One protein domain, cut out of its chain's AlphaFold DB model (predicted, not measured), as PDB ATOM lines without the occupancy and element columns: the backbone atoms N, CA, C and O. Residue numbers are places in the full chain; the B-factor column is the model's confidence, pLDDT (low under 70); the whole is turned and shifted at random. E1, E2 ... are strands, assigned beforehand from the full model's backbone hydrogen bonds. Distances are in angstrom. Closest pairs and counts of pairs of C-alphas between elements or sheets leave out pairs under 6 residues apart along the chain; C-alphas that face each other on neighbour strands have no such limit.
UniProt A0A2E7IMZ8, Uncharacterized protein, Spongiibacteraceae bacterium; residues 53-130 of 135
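What this domain is: This is residues 53 to 130 of the 135 residues of an uncharacterized protein of Spongiibacteraceae bacterium (UniProt A0A2E7IMZ8). One open sheet of five strands, laid side by side in chain order, makes a single wall with no named helix on either face; E2 bends sharply at residue 72, turning the loop end of the E2 and E3 hairpin out of the wall, and after E5 the last printed residues, 124 to 130, stick out free as a tail. The printed part has 78 residues and five named strands, E1 E2 E3 E4 E5, whose order across the sheet is the same and all antiparallel. The class is all strand, with 38 of the 78 residues, under half, in named elements. The whole is elongated, 40 by 23 by 22 A, and only just compact, close to loose, with a radius of gyration of the C-alphas of 13.6 A.

Where its parts are: Find C-alpha 53 at (144.787, 111.246, 157.552), where E1 begins; it holds residues 53 to 57. E2 takes residues 67 to 75 and is 23.0 A long from first to last C-alpha. Go on to E3, residues 82 to 90, 25.0 A long, which starts at C-alpha 82, (157.452, 118.598, 156.303). E4 is residues 100 to 106, 20.3 A, and E5 is residues 112 to 119, 20.6 A, ending at C-alpha 119, (134.365, 131.878, 160.650).

How they stand to each other: Start at E1, an edge strand, and step across the sheet. E1 and E2 form a hairpin, antiparallel at 168 degrees, with N 55 and O 69 within hydrogen-bond range at 2.8 A. Look at residue 72, where E2 bends by 73 degrees. The hairpin of E2 and E3 is antiparallel at 173 degrees; N 70 and O 87 are 2.8 A apart, and N 83 and O 74, beyond the bend, are 3.0 A apart. E3 and E4, also a hairpin, are antiparallel at 169 degrees, with N 104 and O 86 at 2.8 A. E4 and E5, the last hairpin, are antiparallel at 179 degrees, with N 103 and O 116 at 2.9 A. E5 is the other edge strand. E1 is apart from E4 and from E5, and E2 is apart from E5. The sheet is twisted, its C-alphas lying up to 6.0 A off the best plane.

The domain as a whole: The C-alphas farthest apart are those of Gly 61 and Asp 109, 43.3 A. The printed part has no cut. The link from E4 to E5 is tight, the other three are short, and no link is long. Mean pLDDT of the printed part is 92.0; look for the one residue under 70 at His 96.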
ATOM      1  N   ALA A  53     146.164 111.702 157.570       97.38
ATOM      2  CA  ALA A  53     144.787 111.246 157.552       97.38
ATOM      3  C   ALA A  53     143.844 112.379 157.139       97.38
ATOM      4  O   ALA A  53     144.053 113.554 157.447       97.38
ATOM      5  N   SER A  54     142.762 112.015 156.452       96.94
ATOM      6  CA  SER A  54     141.666 112.938 156.159       96.94
ATOM      7  C   SER A  54     140.322 112.296 156.459       96.94
ATOM      8  O   SER A  54     140.079 111.161 156.048       96.94
ATOM      9  N   ILE A  55     139.440 113.038 157.120       96.81
ATOM     10  CA  ILE A  55     138.108 112.591 157.526       96.81
ATOM     11  C   ILE A  55     137.082 113.517 156.890       96.81
ATOM     12  O   ILE A  55     137.190 114.734 156.991       96.81
ATOM     13  N   LYS A  56     136.057 112.944 156.254       97.19
ATOM     14  CA  LYS A  56     134.943 113.705 155.676       97.19
ATOM     15  C   LYS A  56     133.619 113.080 156.078       97.19
ATOM     16  O   LYS A  56     133.280 112.004 155.594       97.19
ATOM     17  N   ALA A  57     132.843 113.780 156.897       96.81
ATOM     18  CA  ALA A  57     131.473 113.388 157.208       96.81
ATOM     19  C   ALA A  57     130.501 114.063 156.232       96.81
ATOM     20  O   ALA A  57     130.576 115.271 155.991       96.81
ATOM     21  N   LYS A  58     129.571 113.294 155.663       95.75
ATOM     22  CA  LYS A  58     128.547 113.778 154.724       95.75
ATOM     23  C   LYS A  58     127.157 113.363 155.192       95.75
ATOM     24  O   LYS A  58     127.003 112.337 155.846       95.75
ATOM     25  N   ARG A  59     126.147 114.146 154.809       93.62
ATOM     26  CA  ARG A  59     124.727 113.791 154.950       93.62
ATOM     27  C   ARG A  59     124.091 113.628 153.565       93.62
ATOM     28  O   ARG A  59     124.527 114.315 152.636       93.62
ATOM     29  N   PRO A  60     123.070 112.766 153.408       95.06
ATOM     30  CA  PRO A  60     122.294 112.690 152.173       95.06
ATOM     31  C   PRO A  60     121.770 114.072 151.756       95.06
ATOM     32  O   PRO A  60     121.355 114.863 152.600       95.06
ATOM     33  N   GLY A  61     121.836 114.383 150.461       92.25
ATOM     34  CA  GLY A  61     121.391 115.669 149.909       92.25
ATOM     35  C   GLY A  61     122.358 116.851 150.093       92.25
ATOM     36  O   GLY A  61     122.140 117.898 149.492       92.25
ATOM     37  N   GLN A  62     123.451 116.709 150.855       89.06
ATOM     38  CA  GLN A  62     124.441 117.778 151.042       89.06
ATOM     39  C   GLN A  62     125.649 117.613 150.111       89.06
ATOM     40  O   GLN A  62     126.358 116.606 150.151       89.06
ATOM     41  N   LYS A  63     125.923 118.636 149.288       90.56
ATOM     42  CA  LYS A  63     127.052 118.628 148.335       90.56
ATOM     43  C   LYS A  63     128.412 118.706 149.037       90.56
ATOM     44  O   LYS A  63     129.361 118.043 148.619       90.56
ATOM     45  N   LYS A  64     128.526 119.539 150.075       90.56
ATOM     46  CA  LYS A  64     129.766 119.726 150.847       90.56
ATOM     47  C   LYS A  64     129.744 118.842 152.106       90.56
ATOM     48  O   LYS A  64     128.667 118.638 152.662       90.56
ATOM     49  N   PRO A  65     130.900 118.327 152.573       94.50
ATOM     50  CA  PRO A  65     130.982 117.641 153.861       94.50
ATOM     51  C   PRO A  65     130.484 118.538 154.994       94.50
ATOM     52  O   PRO A  65     130.781 119.730 155.010       94.50
ATOM     53  N   ILE A  66     129.759 117.968 155.948       95.06
ATOM     54  CA  ILE A  66     129.355 118.678 157.168       95.06
ATOM     55  C   ILE A  66     130.534 118.836 158.138       95.06
ATOM     56  O   ILE A  66     130.568 119.784 158.909       95.06
ATOM     57  N   TYR A  67     131.527 117.953 158.027       95.75
ATOM     58  CA  TYR A  67     132.787 118.003 158.753       95.75
ATOM     59  C   TYR A  67     133.905 117.527 157.819       95.75
ATOM     60  O   TYR A  67     133.741 116.509 157.140       95.75
ATOM     61  N   ASP A  68     135.004 118.272 157.738       96.75
ATOM     62  CA  ASP A  68     136.186 117.936 156.934       96.75
ATOM     63  C   ASP A  68     137.439 118.197 157.769       96.75
ATOM     64  O   ASP A  68     137.688 119.341 158.141       96.75
ATOM     65  N   ALA A  69     138.205 117.156 158.079       97.25
ATOM     66  CA  ALA A  69     139.440 117.263 158.842       97.25
ATOM     67  C   ALA A  69     140.621 116.673 158.070       97.25
ATOM     68  O   ALA A  69     140.490 115.649 157.400       97.25
ATOM     69  N   LYS A  70     141.785 117.307 158.195       96.50
ATOM     70  CA  LYS A  70     143.084 116.815 157.728       96.50
ATOM     71  C   LYS A  70     144.050 116.877 158.907       96.50
ATOM     72  O   LYS A  70     144.109 117.913 159.567       96.50
ATOM     73  N   MET A  71     144.771 115.795 159.169       97.44
ATOM     74  CA  MET A  71     145.744 115.718 160.257       97.44
ATOM     75  C   MET A  71     146.979 114.932 159.830       97.44
ATOM     76  O   MET A  71     146.857 113.965 159.078       97.44
ATOM     77  N   GLY A  72     148.145 115.325 160.326       97.44
ATOM     78  CA  GLY A  72     149.400 114.619 160.087       97.44
ATOM     79  C   GLY A  72     150.426 115.446 159.326       97.44
ATOM     80  O   GLY A  72     150.291 116.663 159.148       97.44
ATOM     81  N   ALA A  73     151.464 114.764 158.870       96.81
ATOM     82  CA  ALA A  73     152.590 115.365 158.192       96.81
ATOM     83  C   ALA A  73     152.209 115.811 156.771       96.81
ATOM     84  O   ALA A  73     151.663 115.060 155.961       96.81
ATOM     85  N   SER A  74     152.518 117.064 156.447       95.56
ATOM     86  CA  SER A  74     152.268 117.652 155.135       95.56
ATOM     87  C   SER A  74     153.473 118.462 154.678       95.56
ATOM     88  O   SER A  74     154.005 119.291 155.424       95.56
ATOM     89  N   GLN A  75     153.911 118.227 153.441       94.62
ATOM     90  CA  GLN A  75     155.015 118.969 152.852       94.62
ATOM     91  C   GLN A  75     154.533 120.327 152.333       94.62
ATOM     92  O   GLN A  75     153.621 120.423 151.509       94.62
ATOM     93  N   SER A  76     155.170 121.395 152.800       90.56
ATOM     94  CA  SER A  76     154.939 122.743 152.292       90.56
ATOM     95  C   SER A  76     155.490 122.871 150.874       90.56
ATOM     96  O   SER A  76     156.689 122.716 150.656       90.56
ATOM     97  N   THR A  77     154.638 123.226 149.911       87.00
ATOM     98  CA  THR A  77     155.051 123.414 148.508       87.00
ATOM     99  C   THR A  77     156.004 124.592 148.309       87.00
ATOM    100  O   THR A  77     156.758 124.603 147.346       87.00
ATOM    101  N   ALA A  78     155.995 125.576 149.215       86.44
ATOM    102  CA  ALA A  78     156.852 126.756 149.122       86.44
ATOM    103  C   ALA A  78     158.271 126.522 149.663       86.44
ATOM    104  O   ALA A  78     159.207 127.176 149.220       86.44
ATOM    105  N   THR A  79     158.433 125.622 150.638       90.12
ATOM    106  CA  THR A  79     159.707 125.436 151.365       90.12
ATOM    107  C   THR A  79     160.272 124.021 151.256       90.12
ATOM    108  O   THR A  79     161.406 123.786 151.657       90.12
ATOM    109  N   GLY A  80     159.485 123.053 150.775       92.38
ATOM    110  CA  GLY A  80     159.843 121.632 150.769       92.38
ATOM    111  C   GLY A  80     159.871 120.981 152.158       92.38
ATOM    112  O   GLY A  80     160.143 119.785 152.262       92.38
ATOM    113  N   GLN A  81     159.582 121.728 153.228       93.88
ATOM    114  CA  GLN A  81     159.638 121.224 154.598       93.88
ATOM    115  C   GLN A  81     158.361 120.475 154.983       93.88
ATOM    116  O   GLN A  81     157.249 120.917 154.684       93.88
ATOM    117  N   TRP A  82     158.535 119.352 155.679       95.88
ATOM    118  CA  TRP A  82     157.452 118.598 156.303       95.88
ATOM    119  C   TRP A  82     157.082 119.230 157.641       95.88
ATOM    120  O   TRP A  82     157.949 119.428 158.490       95.88
ATOM    121  N   ASN A  83     155.799 119.531 157.818       96.56
ATOM    122  CA  ASN A  83     155.245 120.094 159.046       96.56
ATOM    123  C   ASN A  83     154.045 119.269 159.498       96.56
ATOM    124  O   ASN A  83     153.360 118.670 158.667       96.56
ATOM    125  N   GLN A  84     153.753 119.300 160.794       97.56
ATOM    126  CA  GLN A  84     152.520 118.738 161.321       97.56
ATOM    127  C   GLN A  84     151.378 119.715 161.051       97.56
ATOM    128  O   GLN A  84     151.453 120.888 161.424       97.56
ATOM    129  N   VAL A  85     150.330 119.248 160.380       97.25
ATOM    130  CA  VAL A  85     149.150 120.046 160.051       97.25
ATOM    131  C   VAL A  85     147.935 119.436 160.718       97.25
ATOM    132  O   VAL A  85     147.692 118.244 160.590       97.25
ATOM    133  N   GLU A  86     147.133 120.283 161.344       97.69
ATOM    134  CA  GLU A  86     145.761 119.989 161.735       97.69
ATOM    135  C   GLU A  86     144.870 121.047 161.096       97.69
ATOM    136  O   GLU A  86     145.114 122.245 161.229       97.69
ATOM    137  N   GLN A  87     143.861 120.629 160.343       96.88
ATOM    138  CA  GLN A  87     142.906 121.526 159.706       96.88
ATOM    139  C   GLN A  87     141.514 120.940 159.855       96.88
ATOM    140  O   GLN A  87     141.305 119.796 159.461       96.88
ATOM    141  N   ILE A  88     140.564 121.728 160.351       96.81
ATOM    142  CA  ILE A  88     139.171 121.314 160.508       96.81
ATOM    143  C   ILE A  88     138.266 122.368 159.876       96.81
ATOM    144  O   ILE A  88     138.433 123.571 160.062       96.81
ATOM    145  N   ILE A  89     137.289 121.894 159.113       95.56
ATOM    146  CA  ILE A  89     136.147 122.671 158.660       95.56
ATOM    147  C   ILE A  89     134.906 122.041 159.270       95.56
ATOM    148  O   ILE A  89     134.471 120.974 158.828       95.56
ATOM    149  N   ASP A  90     134.330 122.720 160.252       95.50
ATOM    150  CA  ASP A  90     133.139 122.264 160.951       95.50
ATOM    151  C   ASP A  90     131.932 123.106 160.530       95.50
ATOM    152  O   ASP A  90     131.825 124.287 160.853       95.50
ATOM    153  N   ARG A  91     131.014 122.497 159.775       93.38
ATOM    154  CA  ARG A  91     129.741 123.120 159.370       93.38
ATOM    155  C   ARG A  91     128.583 122.703 160.274       93.38
ATOM    156  O   ARG A  91     127.441 123.052 159.994       93.38
ATOM    157  N   THR A  92     128.870 121.912 161.305       90.94
ATOM    158  CA  THR A  92     127.923 121.478 162.333       90.94
ATOM    159  C   THR A  92     128.057 122.263 163.628       90.94
ATOM    160  O   THR A  92     127.211 122.096 164.500       90.94
ATOM    161  N   ASN A  93     129.087 123.105 163.745       80.81
ATOM    162  CA  ASN A  93     129.368 123.869 164.947       80.81
ATOM    163  C   ASN A  93     128.166 124.740 165.347       80.81
ATOM    164  O   ASN A  93     127.809 125.687 164.650       80.81
ATOM    165  N   THR A  94     127.559 124.416 166.484       76.25
ATOM    166  CA  THR A  94     126.456 125.179 167.080       76.25
ATOM    167  C   THR A  94     126.943 126.244 168.062       76.25
ATOM    168  O   THR A  94     126.146 127.024 168.551       76.25
ATOM    169  N   THR A  95     128.238 126.275 168.390       76.81
ATOM    170  CA  THR A  95     128.814 127.191 169.395       76.81
ATOM    171  C   THR A  95     128.939 128.616 168.866       76.81
ATOM    172  O   THR A  95     128.843 129.571 169.629       76.81
ATOM    173  N   HIS A  96     129.171 128.761 167.560       66.81
ATOM    174  CA  HIS A  96     129.355 130.057 166.904       66.81
ATOM    175  C   HIS A  96     128.162 130.460 166.028       66.81
ATOM    176  O   HIS A  96     128.252 131.458 165.324       66.81
ATOM    177  N   ASP A  97     127.079 129.671 166.023       79.50
ATOM    178  CA  ASP A  97     125.932 129.808 165.108       79.50
ATOM    179  C   ASP A  97     126.303 129.857 163.606       79.50
ATOM    180  O   ASP A  97     125.469 130.145 162.746       79.50
ATOM    181  N   GLU A  98     127.551 129.533 163.253       89.75
ATOM    182  CA  GLU A  98     128.062 129.535 161.888       89.75
ATOM    183  C   GLU A  98     129.152 128.481 161.658       89.75
ATOM    184  O   GLU A  98     129.760 127.943 162.583       89.75
ATOM    185  N   SER A  99     129.405 128.166 160.381       93.69
ATOM    186  CA  SER A  99     130.483 127.246 160.003       93.69
ATOM    187  C   SER A  99     131.843 127.816 160.392       93.69
ATOM    188  O   SER A  99     132.118 128.984 160.130       93.69
ATOM    189  N   TRP A 100     132.723 126.974 160.922       95.25
ATOM    190  CA  TRP A 100     133.994 127.390 161.504       95.25
ATOM    191  C   TRP A 100     135.189 126.718 160.822       95.25
ATOM    192  O   TRP A 100     135.107 125.564 160.388       95.25
ATOM    193  N   TYR A 101     136.299 127.446 160.715       94.75
ATOM    194  CA  TYR A 101     137.568 126.967 160.179       94.75
ATOM    195  C   TYR A 101     138.648 127.040 161.255       94.75
ATOM    196  O   TYR A 101     138.900 128.108 161.812       94.75
ATOM    197  N   THR A 102     139.343 125.929 161.487       96.19
ATOM    198  CA  THR A 102     140.577 125.918 162.274       96.19
ATOM    199  C   THR A 102     141.729 125.345 161.472       96.19
ATOM    200  O   THR A 102     141.569 124.415 160.673       96.19
ATOM    201  N   LYS A 103     142.920 125.911 161.669       96.75
ATOM    202  CA  LYS A 103     144.159 125.347 161.147       96.75
ATOM    203  C   LYS A 103     145.331 125.657 162.052       96.75
ATOM    204  O   LYS A 103     145.646 126.825 162.262       96.75
ATOM    205  N   ARG A 104     146.049 124.608 162.436       97.81
ATOM    206  CA  ARG A 104     147.326 124.685 163.129       97.81
ATOM    207  C   ARG A 104     148.415 124.019 162.295       97.81
ATOM    208  O   ARG A 104     148.204 122.954 161.719       97.81
ATOM    209  N   VAL A 105     149.564 124.675 162.179       97.00
ATOM    210  CA  VAL A 105     150.754 124.153 161.497       97.00
ATOM    211  C   VAL A 105     151.942 124.307 162.429       97.00
ATOM    212  O   VAL A 105     152.239 125.424 162.854       97.00
ATOM    213  N   VAL A 106     152.612 123.197 162.720       97.62
ATOM    214  CA  VAL A 106     153.733 123.130 163.662       97.62
ATOM    215  C   VAL A 106     154.949 122.521 162.965       97.62
ATOM    216  O   VAL A 106     154.814 121.536 162.232       97.62
ATOM    217  N   THR A 107     156.128 123.112 163.153       95.94
ATOM    218  CA  THR A 107     157.391 122.558 162.643       95.94
ATOM    219  C   THR A 107     157.766 121.280 163.388       95.94
ATOM    220  O   THR A 107     157.243 120.981 164.461       95.94
ATOM    221  N   LYS A 108     158.736 120.533 162.852       91.44
ATOM    222  CA  LYS A 108     159.341 119.391 163.558       91.44
ATOM    223  C   LYS A 108     159.943 119.763 164.927       91.44
ATOM    224  O   LYS A 108     160.054 118.894 165.782       91.44
ATOM    225  N   ASP A 109     160.329 121.028 165.107       93.94
ATOM    226  CA  ASP A 109     160.993 121.535 166.312       93.94
ATOM    227  C   ASP A 109     159.969 122.069 167.336       93.94
ATOM    228  O   ASP A 109     160.328 122.409 168.459       93.94
ATOM    229  N   GLY A 110     158.677 122.091 166.975       94.19
ATOM    230  CA  GLY A 110     157.578 122.530 167.838       94.19
ATOM    231  C   GLY A 110     157.116 123.971 167.602       94.19
ATOM    232  O   GLY A 110     156.160 124.410 168.244       94.19
ATOM    233  N   ASP A 111     157.727 124.697 166.664       96.81
ATOM    234  CA  ASP A 111     157.362 126.084 166.375       96.81
ATOM    235  C   ASP A 111     156.022 126.171 165.651       96.81
ATOM    236  O   ASP A 111     155.774 125.489 164.651       96.81
ATOM    237  N   VAL A 112     155.152 127.062 166.116       97.56
ATOM    238  CA  VAL A 112     153.847 127.288 165.496       97.56
ATOM    239  C   VAL A 112     154.006 128.249 164.319       97.56
ATOM    240  O   VAL A 112     154.143 129.457 164.497       97.56
ATOM    241  N   LEU A 113     153.947 127.720 163.097       94.94
ATOM    242  CA  LEU A 113     153.993 128.521 161.866       94.94
ATOM    243  C   LEU A 113     152.662 129.211 161.569       94.94
ATOM    244  O   LEU A 113     152.614 130.239 160.891       94.94
ATOM    245  N   ARG A 114     151.557 128.594 161.993       94.25
ATOM    246  CA  ARG A 114     150.209 129.102 161.759       94.25
ATOM    247  C   ARG A 114     149.260 128.551 162.805       94.25
ATOM    248  O   ARG A 114     149.231 127.343 163.012       94.25
ATOM    249  N   ASP A 115     148.447 129.426 163.374       97.00
ATOM    250  CA  ASP A 115     147.316 129.072 164.226       97.00
ATOM    251  C   ASP A 115     146.157 130.000 163.856       97.00
ATOM    252  O   ASP A 115     146.267 131.222 163.960       97.00
ATOM    253  N   VAL A 116     145.106 129.439 163.269       95.44
ATOM    254  CA  VAL A 116     143.950 130.181 162.760       95.44
ATOM    255  C   VAL A 116     142.692 129.522 163.288       95.44
ATOM    256  O   VAL A 116     142.539 128.308 163.177       95.44
ATOM    257  N   SER A 117     141.778 130.343 163.795       95.31
ATOM    258  CA  SER A 117     140.438 129.961 164.222       95.31
ATOM    259  C   SER A 117     139.502 131.102 163.833       95.31
ATOM    260  O   SER A 117     139.582 132.184 164.411       95.31
ATOM    261  N   GLU A 118     138.706 130.908 162.785       94.06
ATOM    262  CA  GLU A 118     137.885 131.972 162.195       94.06
ATOM    263  C   GLU A 118     136.585 131.418 161.586       94.06
ATOM    264  O   GLU A 118     136.532 130.236 161.214       94.06
ATOM    265  N   PRO A 119     135.536 132.248 161.431       94.62
ATOM    266  CA  PRO A 119     134.365 131.878 160.650       94.62
ATOM    267  C   PRO A 119     134.751 131.430 159.239       94.62
ATOM    268  O   PRO A 119     135.540 132.072 158.543       94.62
ATOM    269  N   LEU A 120     134.136 130.352 158.752       92.06
ATOM    270  CA  LEU A 120     134.430 129.814 157.423       92.06
ATOM    271  C   LEU A 120     134.108 130.821 156.306       92.06
ATOM    272  O   LEU A 120     134.735 130.777 155.250       92.06
ATOM    273  N   LYS A 121     133.135 131.716 156.526       90.12
ATOM    274  CA  LYS A 121     132.778 132.788 155.582       90.12
ATOM    275  C   LYS A 121     133.918 133.795 155.379       90.12
ATOM    276  O   LYS A 121     134.056 134.323 154.280       90.12
ATOM    277  N   ASP A 122     134.745 133.998 156.404       91.62
ATOM    278  CA  ASP A 122     135.856 134.952 156.394       91.62
ATOM    279  C   ASP A 122     137.145 134.306 155.858       91.62
ATOM    280  O   ASP A 122     138.054 134.993 155.383       91.62
ATOM    281  N   HIS A 123     137.196 132.968 155.836       90.19
ATOM    282  CA  HIS A 123     138.297 132.191 155.275       90.19
ATOM    283  C   HIS A 123     138.337 132.258 153.734       90.19
ATOM    284  O   HIS A 123     137.942 131.330 153.023       90.19
ATOM    285  N   THR A 124     138.846 133.369 153.200       86.81
ATOM    286  CA  THR A 124     138.929 133.657 151.759       86.81
ATOM    287  C   THR A 124     140.368 133.917 151.298       86.81
ATOM    288  O   THR A 124     141.251 134.231 152.096       86.81
ATOM    289  N   GLY A 125     140.651 133.733 149.997       81.50
ATOM    290  CA  GLY A 125     141.928 134.125 149.371       81.50
ATOM    291  C   GLY A 125     143.169 133.343 149.829       81.50
ATOM    292  O   GLY A 125     144.301 133.722 149.525       81.50
ATOM    293  N   ARG A 126     142.990 132.247 150.572       79.06
ATOM    294  CA  ARG A 126     144.066 131.493 151.232       79.06
ATOM    295  C   ARG A 126     143.931 130.002 150.937       79.06
ATOM    296  O   ARG A 126     142.828 129.478 150.934       79.06
ATOM    297  N   GLY A 127     145.053 129.303 150.745       76.06
ATOM    298  CA  GLY A 127     145.065 127.844 150.548       76.06
ATOM    299  C   GLY A 127     144.066 127.364 149.485       76.06
ATOM    300  O   GLY A 127     144.037 127.913 148.384       76.06
ATOM    301  N   ASP A 128     143.224 126.392 149.852       71.12
ATOM    302  CA  ASP A 128     142.152 125.831 149.010       71.12
ATOM    303  C   ASP A 128     141.042 126.857 148.668       71.12
ATOM    304  O   ASP A 128     140.235 126.613 147.773       71.12
ATOM    305  N   ALA A 129     140.993 128.003 149.360       80.31
ATOM    306  CA  ALA A 129     140.064 129.109 149.111       80.31
ATOM    307  C   ALA A 129     140.628 130.186 148.163       80.31
ATOM    308  O   ALA A 129     139.993 131.226 147.966       80.31
ATOM    309  N   LYS A 130     141.817 129.981 147.575       79.38
ATOM    310  CA  LYS A 130     142.296 130.841 146.485       79.38
ATOM    311  C   LYS A 130     141.390 130.671 145.256       79.38
ATOM    312  O   LYS A 130     141.035 129.536 144.927       79.38
TER     313      LYS A 130